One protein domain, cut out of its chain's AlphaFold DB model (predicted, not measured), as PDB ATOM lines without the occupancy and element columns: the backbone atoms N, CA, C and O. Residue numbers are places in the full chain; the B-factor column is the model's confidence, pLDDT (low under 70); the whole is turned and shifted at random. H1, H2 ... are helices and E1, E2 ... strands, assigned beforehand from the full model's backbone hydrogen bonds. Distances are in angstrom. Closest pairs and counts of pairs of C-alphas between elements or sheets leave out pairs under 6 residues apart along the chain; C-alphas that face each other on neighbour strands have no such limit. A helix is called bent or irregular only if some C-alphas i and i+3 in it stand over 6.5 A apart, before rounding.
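AT A GLANCE: This is residues 6 to 68 of the 82 residues of an uncharacterized protein of Rhizophagus irregularis (strain DAOM 181602 / DAOM 197198 / MUCL 43194) (UniProt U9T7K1). A single long helix, H1, runs into a two-stranded hairpin, E1 and E2, which folds back beside the helix's later part, with E1 the strand nearer to it; helix and hairpin make a narrow V that is joined at Gly 38. Residues 7 to 25 of H1 stick out free as a long arm at one end, and residues 59 to 68 stand free as a tail at the other. The printed part has 63 residues, with one named helix and two named strands in the order H1, E1, E2; the sheet E1 - E2 is antiparallel, and the class is mixed, helices and strands. The whole is extended, with a radius of gyration of the C-alphas of 17.5 A and spans of 62 by 23 by 18 A, a rod in outline.

IN THESE COORDINATES: Find C-alpha 7 at (-34.685, 27.188, -47.609); from there H1 runs through residues 7 to 37, 44.3 A from first to last C-alpha, and ends at C-alpha 37, at (-18.347, 25.652, -6.421). Next look at residues 39 to 43 for E1, 13.5 A long. E2 follows at residues 51 to 55, 13.0 A long, and ends at C-alpha 55, at (-11.646, 25.550, -10.691).

HOW THE PARTS SIT: Start with H1, which is not bent; in it every O i to N i+4 pair is within hydrogen-bond range. A tight link of one residue leads to E1; look back from there to H1, where the closest C-alphas of the two, those of Asn 30 and Lys 40, are 5.0 A apart. Residues 26 to 37 of H1 make its pairs of C-alphas within 10 A of the sheet, 20 with E1 and 6 with E2. A short link of 7 residues then joins E1 to E2, and the two are a hairpin, antiparallel at 145 degrees between their directions. Check N 40 and O 54, 2.8 A apart, and N 52 and O 42, 2.9 A apart, both within hydrogen-bond range. The closest C-alphas of H1 and E2 are those of His 34 and Gly 55, 7.8 A apart.

THE WHOLE: The two C-alphas farthest apart, those of Asp 6 and Ser 67, are 62.6 A apart. Without the stretches that stand free, residues 6 to 25 and 59 to 68, the body has 33 residues and spans 28 by 22 by 8 A. The printed part has no cut, and neither link is long. Residues 56 to 68 hold no named element. The mean pLDDT of the printed part is 78.2; look for values under 70 at residues 6 to 19 and 56 to 64.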
ATOM      1  N   ASP A   6     -36.176  29.214 -51.218       61.03
ATOM      2  CA  ASP A   6     -34.761  29.285 -50.827       61.03
ATOM      3  C   ASP A   6     -34.624  29.028 -49.313       61.03
ATOM      4  O   ASP A   6     -34.453  29.906 -48.467       61.03
ATOM      5  N   ASN A   7     -34.752  27.760 -48.952       62.97
ATOM      6  CA  ASN A   7     -34.685  27.188 -47.609       62.97
ATOM      7  C   ASN A   7     -33.249  27.117 -47.046       62.97
ATOM      8  O   ASN A   7     -33.065  26.915 -45.841       62.97
ATOM      9  N   THR A   8     -32.227  27.345 -47.873       64.25
ATOM     10  CA  THR A   8     -30.817  27.379 -47.453       64.25
ATOM     11  C   THR A   8     -30.526  28.533 -46.490       64.25
ATOM     12  O   THR A   8     -29.849  28.339 -45.476       64.25
ATOM     13  N   ASP A   9     -31.078  29.718 -46.750       63.53
ATOM     14  CA  ASP A   9     -30.784  30.920 -45.963       63.53
ATOM     15  C   ASP A   9     -31.519  30.907 -44.606       63.53
ATOM     16  O   ASP A   9     -30.962  31.266 -43.562       63.53
ATOM     17  N   ALA A  10     -32.741  30.358 -44.582       65.38
ATOM     18  CA  ALA A  10     -33.510  30.113 -43.358       65.38
ATOM     19  C   ALA A  10     -32.815  29.104 -42.421       65.38
ATOM     20  O   ALA A  10     -32.710  29.344 -41.214       65.38
ATOM     21  N   LEU A  11     -32.269  28.012 -42.970       59.19
ATOM     22  CA  LEU A  11     -31.508  27.016 -42.208       59.19
ATOM     23  C   LEU A  11     -30.238  27.621 -41.588       59.19
ATOM     24  O   LEU A  11     -29.919  27.360 -40.424       59.19
ATOM     25  N   CYS A  12     -29.517  28.446 -42.350       60.59
ATOM     26  CA  CYS A  12     -28.294  29.103 -41.888       60.59
ATOM     27  C   CYS A  12     -28.573  30.060 -40.716       60.59
ATOM     28  O   CYS A  12     -27.868  30.043 -39.700       60.59
ATOM     29  N   ARG A  13     -29.657  30.840 -40.806       60.28
ATOM     30  CA  ARG A  13     -30.109  31.737 -39.730       60.28
ATOM     31  C   ARG A  13     -30.515  30.974 -38.468       60.28
ATOM     32  O   ARG A  13     -30.100  31.375 -37.382       60.28
ATOM     33  N   ALA A  14     -31.245  29.866 -38.604       64.50
ATOM     34  CA  ALA A  14     -31.650  29.021 -37.478       64.50
ATOM     35  C   ALA A  14     -30.451  28.378 -36.754       64.50
ATOM     36  O   ALA A  14     -30.399  28.350 -35.525       64.50
ATOM     37  N   LYS A  15     -29.429  27.924 -37.493       65.31
ATOM     38  CA  LYS A  15     -28.177  27.423 -36.896       65.31
ATOM     39  C   LYS A  15     -27.439  28.515 -36.116       65.31
ATOM     40  O   LYS A  15     -26.965  28.272 -35.008       65.31
ATOM     41  N   LYS A  16     -27.373  29.731 -36.668       64.19
ATOM     42  CA  LYS A  16     -26.709  30.880 -36.032       64.19
ATOM     43  C   LYS A  16     -27.451  31.361 -34.781       64.19
ATOM     44  O   LYS A  16     -26.804  31.715 -33.794       64.19
ATOM     45  N   SER A  17     -28.786  31.357 -34.795       61.94
ATOM     46  CA  SER A  17     -29.594  31.691 -33.616       61.94
ATOM     47  C   SER A  17     -29.500  30.606 -32.539       61.94
ATOM     48  O   SER A  17     -29.292  30.938 -31.375       61.94
ATOM     49  N   GLY A  18     -29.530  29.323 -32.912       68.62
ATOM     50  CA  GLY A  18     -29.326  28.204 -31.985       68.62
ATOM     51  C   GLY A  18     -27.957  28.232 -31.295       68.62
ATOM     52  O   GLY A  18     -27.869  28.018 -30.086       68.62
ATOM     53  N   LEU A  19     -26.896  28.583 -32.032       69.88
ATOM     54  CA  LEU A  19     -25.546  28.723 -31.480       69.88
ATOM     55  C   LEU A  19     -25.463  29.828 -30.414       69.88
ATOM     56  O   LEU A  19     -24.892  29.602 -29.347       69.88
ATOM     57  N   LYS A  20     -26.088  30.990 -30.659       76.12
ATOM     58  CA  LYS A  20     -26.172  32.081 -29.669       76.12
ATOM     59  C   LYS A  20     -26.879  31.636 -28.390       76.12
ATOM     60  O   LYS A  20     -26.416  31.944 -27.294       76.12
ATOM     61  N   THR A  21     -27.969  30.885 -28.521       79.62
ATOM     62  CA  THR A  21     -28.730  30.372 -27.375       79.62
ATOM     63  C   THR A  21     -27.911  29.380 -26.552       79.62
ATOM     64  O   THR A  21     -27.912  29.449 -25.326       79.62
ATOM     65  N   ASN A  22     -27.175  28.481 -27.208       81.50
ATOM     66  CA  ASN A  22     -26.320  27.515 -26.517       81.50
ATOM     67  C   ASN A  22     -25.156  28.202 -25.791       81.50
ATOM     68  O   ASN A  22     -24.863  27.850 -24.652       81.50
ATOM     69  N   GLN A  23     -24.555  29.232 -26.394       83.06
ATOM     70  CA  GLN A  23     -23.518  30.037 -25.746       83.06
ATOM     71  C   GLN A  23     -24.053  30.784 -24.515       83.06
ATOM     72  O   GLN A  23     -23.399  30.788 -23.475       83.06
ATOM     73  N   ALA A  24     -25.250  31.373 -24.600       87.75
ATOM     74  CA  ALA A  24     -25.878  32.055 -23.467       87.75
ATOM     75  C   ALA A  24     -26.192  31.089 -22.311       87.75
ATOM     76  O   ALA A  24     -25.903  31.393 -21.156       87.75
ATOM     77  N   LYS A  25     -26.714  29.894 -22.621       90.12
ATOM     78  CA  LYS A  25     -26.958  28.832 -21.632       90.12
ATOM     79  C   LYS A  25     -25.669  28.376 -20.950       90.12
ATOM     80  O   LYS A  25     -25.640  28.235 -19.732       90.12
ATOM     81  N   LEU A  26     -24.603  28.179 -21.726       89.00
ATOM     82  CA  LEU A  26     -23.301  27.769 -21.202       89.00
ATOM     83  C   LEU A  26     -22.665  28.875 -20.346       89.00
ATOM     84  O   LEU A  26     -22.067  28.585 -19.316       89.00
ATOM     85  N   GLY A  27     -22.862  30.144 -20.718       90.62
ATOM     86  CA  GLY A  27     -22.487  31.298 -19.901       90.62
ATOM     87  C   GLY A  27     -23.214  31.330 -18.556       90.62
ATOM     88  O   GLY A  27     -22.565  31.470 -17.525       90.62
ATOM     89  N   LEU A  28     -24.536  31.128 -18.548       94.56
ATOM     90  CA  LEU A  28     -25.326  31.052 -17.315       94.56
ATOM     91  C   LEU A  28     -24.866  29.897 -16.413       94.56
ATOM     92  O   LEU A  28     -24.669  30.104 -15.219       94.56
ATOM     93  N   LEU A  29     -24.649  28.712 -16.990       92.50
ATOM     94  CA  LEU A  29     -24.145  27.539 -16.271       92.50
ATOM     95  C   LEU A  29     -22.751  27.780 -15.676       92.50
ATOM     96  O   LEU A  29     -22.485  27.403 -14.540       92.50
ATOM     97  N   ASN A  30     -21.855  28.429 -16.422       92.38
ATOM     98  CA  ASN A  30     -20.532  28.776 -15.909       92.38
ATOM     99  C   ASN A  30     -20.614  29.767 -14.746       92.38
ATOM    100  O   ASN A  30     -19.879  29.613 -13.774       92.38
ATOM    101  N   SER A  31     -21.510  30.752 -14.815       92.62
ATOM    102  CA  SER A  31     -21.713  31.698 -13.716       92.62
ATOM    103  C   SER A  31     -22.215  31.000 -12.454       92.62
ATOM    104  O   SER A  31     -21.690  31.256 -11.372       92.62
ATOM    105  N   THR A  32     -23.188  30.092 -12.572       94.12
ATOM    106  CA  THR A  32     -23.715  29.366 -11.407       94.12
ATOM    107  C   THR A  32     -22.680  28.412 -10.815       94.12
ATOM    108  O   THR A  32     -22.485  28.416  -9.604       94.12
ATOM    109  N   LEU A  33     -21.950  27.657 -11.642       91.31
ATOM    110  CA  LEU A  33     -20.869  26.778 -11.176       91.31
ATOM    111  C   LEU A  33     -19.755  27.548 -10.465       91.31
ATOM    112  O   LEU A  33     -19.216  27.072  -9.464       91.31
ATOM    113  N   HIS A  34     -19.431  28.742 -10.954       89.94
ATOM    114  CA  HIS A  34     -18.385  29.559 -10.364       89.94
ATOM    115  C   HIS A  34     -18.802  30.097  -8.993       89.94
ATOM    116  O   HIS A  34     -18.005  30.073  -8.064       89.94
ATOM    117  N   VAL A  35     -20.052  30.544  -8.848       91.50
ATOM    118  CA  VAL A  35     -20.570  31.057  -7.571       91.50
ATOM    119  C   VAL A  35     -20.721  29.939  -6.540       91.50
ATOM    120  O   VAL A  35     -20.335  30.124  -5.392       91.50
ATOM    121  N   THR A  36     -21.255  28.783  -6.938       92.00
ATOM    122  CA  THR A  36     -21.551  27.697  -5.993       92.00
ATOM    123  C   THR A  36     -20.311  26.890  -5.621       92.00
ATOM    124  O   THR A  36     -20.157  26.499  -4.468       92.00
ATOM    125  N   TYR A  37     -19.434  26.619  -6.588       88.12
ATOM    126  CA  TYR A  37     -18.347  25.652  -6.421       88.12
ATOM    127  C   TYR A  37     -16.963  26.205  -6.779       88.12
ATOM    128  O   TYR A  37     -15.972  25.492  -6.648       88.12
ATOM    129  N   GLY A  38     -16.863  27.440  -7.283       88.88
ATOM    130  CA  GLY A  38     -15.602  27.960  -7.824       88.88
ATOM    131  C   GLY A  38     -15.128  27.210  -9.076       88.88
ATOM    132  O   GLY A  38     -13.928  27.182  -9.356       88.88
ATOM    133  N   LEU A  39     -16.051  26.575  -9.810       90.25
ATOM    134  CA  LEU A  39     -15.787  25.767 -11.007       90.25
ATOM    135  C   LEU A  39     -16.271  26.483 -12.279       90.25
ATOM    136  O   LEU A  39     -17.225  27.253 -12.250       90.25
ATOM    137  N   LYS A  40     -15.657  26.199 -13.429       91.81
ATOM    138  CA  LYS A  40     -16.117  26.651 -14.752       91.81
ATOM    139  C   LYS A  40     -15.676  25.706 -15.865       91.81
ATOM    140  O   LYS A  40     -14.612  25.097 -15.789       91.81
ATOM    141  N   PHE A  41     -16.449  25.647 -16.943       90.44
ATOM    142  CA  PHE A  41     -16.044  24.971 -18.171       90.44
ATOM    143  C   PHE A  41     -15.109  25.846 -19.006       90.44
ATOM    144  O   PHE A  41     -15.405  27.016 -19.278       90.44
ATOM    145  N   LYS A  42     -14.005  25.258 -19.469       89.00
ATOM    146  CA  LYS A  42     -13.043  25.868 -20.393       89.00
ATOM    147  C   LYS A  42     -12.909  25.007 -21.648       89.00
ATOM    148  O   LYS A  42     -12.932  23.783 -21.570       89.00
ATOM    149  N   THR A  43     -12.808  25.652 -22.808       90.25
ATOM    150  CA  THR A  43     -12.683  24.960 -24.100       90.25
ATOM    151  C   THR A  43     -11.299  24.325 -24.231       90.25
ATOM    152  O   THR A  43     -10.297  24.973 -23.922       90.25
ATOM    153  N   ILE A  44     -11.247  23.077 -24.695       86.62
ATOM    154  CA  ILE A  44     -10.000  22.359 -24.999       86.62
ATOM    155  C   ILE A  44      -9.558  22.679 -26.429       86.62
ATOM    156  O   ILE A  44      -8.378  22.894 -26.694       86.62
ATOM    157  N   ASP A  45     -10.516  22.735 -27.358       86.38
ATOM    158  CA  ASP A  45     -10.267  22.923 -28.780       86.38
ATOM    159  C   ASP A  45     -10.755  24.285 -29.293       86.38
ATOM    160  O   ASP A  45     -11.634  24.933 -28.717       86.38
ATOM    161  N   LYS A  46     -10.185  24.717 -30.429       81.69
ATOM    162  CA  LYS A  46     -10.601  25.943 -31.136       81.69
ATOM    163  C   LYS A  46     -12.014  25.839 -31.719       81.69
ATOM    164  O   LYS A  46     -12.624  26.858 -32.018       81.69
ATOM    165  N   ASN A  47     -12.527  24.618 -31.884       81.50
ATOM    166  CA  ASN A  47     -13.849  24.370 -32.449       81.50
ATOM    167  C   ASN A  47     -14.970  24.372 -31.396       81.50
ATOM    168  O   ASN A  47     -16.121  24.147 -31.772       81.50
ATOM    169  N   HIS A  48     -14.664  24.631 -30.117       77.44
ATOM    170  CA  HIS A  48     -15.644  24.724 -29.030       77.44
ATOM    171  C   HIS A  48     -16.532  23.484 -28.871       77.44
ATOM    172  O   HIS A  48     -17.699  23.590 -28.479       77.44
ATOM    173  N   ARG A  49     -15.992  22.303 -29.196       84.12
ATOM    174  CA  ARG A  49     -16.718  21.027 -29.105       84.12
ATOM    175  C   ARG A  49     -16.451  20.317 -27.793       84.12
ATOM    176  O   ARG A  49     -17.339  19.640 -27.287       84.12
ATOM    177  N   TYR A  50     -15.250  20.486 -27.248       86.56
ATOM    178  CA  TYR A  50     -14.822  19.798 -26.040       86.56
ATOM    179  C   TYR A  50     -14.505  20.798 -24.938       86.56
ATOM    180  O   TYR A  50     -13.752  21.754 -25.138       86.56
ATOM    181  N   TYR A  51     -15.069  20.547 -23.762       88.56
ATOM    182  CA  TYR A  51     -14.878  21.363 -22.573       88.56
ATOM    183  C   TYR A  51     -14.315  20.503 -21.452       88.56
ATOM    184  O   TYR A  51     -14.715  19.352 -21.293       88.56
ATOM    185  N   HIS A  52     -13.425  21.083 -20.658       88.75
ATOM    186  CA  HIS A  52     -12.993  20.509 -19.392       88.75
ATOM    187  C   HIS A  52     -13.405  21.418 -18.236       88.75
ATOM    188  O   HIS A  52     -13.583  22.629 -18.407       88.75
ATOM    189  N   LEU A  53     -13.584  20.816 -17.067       88.88
ATOM    190  CA  LEU A  53     -13.893  21.523 -15.835       88.88
ATOM    191  C   LEU A  53     -12.590  22.073 -15.239       88.88
ATOM    192  O   LEU A  53     -11.590  21.364 -15.182       88.88
ATOM    193  N   VAL A  54     -12.604  23.332 -14.817       88.06
ATOM    194  CA  VAL A  54     -11.478  24.005 -14.159       88.06
ATOM    195  C   VAL A  54     -12.006  24.729 -12.939       88.06
ATOM    196  O   VAL A  54     -13.061  25.356 -13.018       88.06
ATOM    197  N   GLY A  55     -11.273  24.727 -11.835       83.19
ATOM    198  CA  GLY A  55     -11.646  25.550 -10.691       83.19
ATOM    199  C   GLY A  55     -10.540  25.725  -9.672       83.19
ATOM    200  O   GLY A  55      -9.391  25.375  -9.921       83.19
ATOM    201  N   SER A  56     -10.907  26.281  -8.519       69.31
ATOM    202  CA  SER A  56      -9.958  26.621  -7.448       69.31
ATOM    203  C   SER A  56      -9.213  25.412  -6.861       69.31
ATOM    204  O   SER A  56      -8.204  25.600  -6.192       69.31
ATOM    205  N   PHE A  57      -9.686  24.192  -7.125       63.38
ATOM    206  CA  PHE A  57      -9.042  22.942  -6.714       63.38
ATOM    207  C   PHE A  57      -7.907  22.484  -7.647       63.38
ATOM    208  O   PHE A  57      -7.314  21.436  -7.430       63.38
ATOM    209  N   ASP A  58      -7.618  23.237  -8.707       62.38
ATOM    210  CA  ASP A  58      -6.541  22.925  -9.657       62.38
ATOM    211  C   ASP A  58      -5.255  23.720  -9.340       62.38
ATOM    212  O   ASP A  58      -4.333  23.826 -10.148       62.38
ATOM    213  N   SER A  59      -5.201  24.355  -8.160       66.62
ATOM    214  CA  SER A  59      -4.024  25.095  -7.704       66.62
ATOM    215  C   SER A  59      -2.906  24.129  -7.295       66.62
ATOM    216  O   SER A  59      -3.162  23.034  -6.792       66.62
ATOM    217  N   LYS A  60      -1.641  24.525  -7.459       65.38
ATOM    218  CA  LYS A  60      -0.508  23.726  -6.951       65.38
ATOM    219  C   LYS A  60      -0.515  23.583  -5.421       65.38
ATOM    220  O   LYS A  60       0.155  22.697  -4.902       65.38
ATOM    221  N   ASP A  61      -1.295  24.428  -4.751       63.09
ATOM    222  CA  ASP A  61      -1.487  24.467  -3.303       63.09
ATOM    223  C   ASP A  61      -2.741  23.701  -2.857       63.09
ATOM    224  O   ASP A  61      -3.091  23.692  -1.676       63.09
ATOM    225  N   THR A  62      -3.446  23.060  -3.794       63.44
ATOM    226  CA  THR A  62      -4.616  22.257  -3.449       63.44
ATOM    227  C   THR A  62      -4.130  21.021  -2.704       63.44
ATOM    228  O   THR A  62      -3.188  20.379  -3.180       63.44
ATOM    229  N   PRO A  63      -4.735  20.664  -1.555       64.12
ATOM    230  CA  PRO A  63      -4.340  19.470  -0.830       64.12
ATOM    231  C   PRO A  63      -4.387  18.285  -1.789       64.12
ATOM    232  O   PRO A  63      -5.445  17.987  -2.351       64.12
ATOM    233  N   ARG A  64      -3.234  17.647  -2.020       68.88
ATOM    234  CA  ARG A  64      -3.208  16.376  -2.741       68.88
ATOM    235  C   ARG A  64      -4.180  15.450  -2.036       68.88
ATOM    236  O   ARG A  64      -4.174  15.374  -0.804       68.88
ATOM    237  N   LEU A  65      -5.025  14.788  -2.819       73.75
ATOM    238  CA  LEU A  65      -5.885  13.766  -2.257       73.75
ATOM    239  C   LEU A  65      -4.989  12.734  -1.553       73.75
ATOM    240  O   LEU A  65      -3.873  12.477  -2.013       73.75
ATOM    241  N   PRO A  66      -5.432  12.177  -0.421       72.31
ATOM    242  CA  PRO A  66      -4.715  11.099   0.233       72.31
ATOM    243  C   PRO A  66      -4.341   9.982  -0.752       72.31
ATOM    244  O   PRO A  66      -5.117   9.650  -1.652       72.31
ATOM    245  N   SER A  67      -3.175   9.371  -0.551       71.56
ATOM    246  CA  SER A  67      -2.617   8.277  -1.362       71.56
ATOM    247  C   SER A  67      -3.614   7.136  -1.612       71.56
ATOM    248  O   SER A  67      -3.698   6.635  -2.736       71.56
ATOM    249  N   TYR A  68      -4.442   6.797  -0.614       74.12
ATOM    250  CA  TYR A  68      -5.499   5.783  -0.733       74.12
ATOM    251  C   TYR A  68      -6.588   6.132  -1.762       74.12
ATOM    252  O   TYR A  68      -7.208   5.237  -2.333       74.12
TER     253      TYR A  68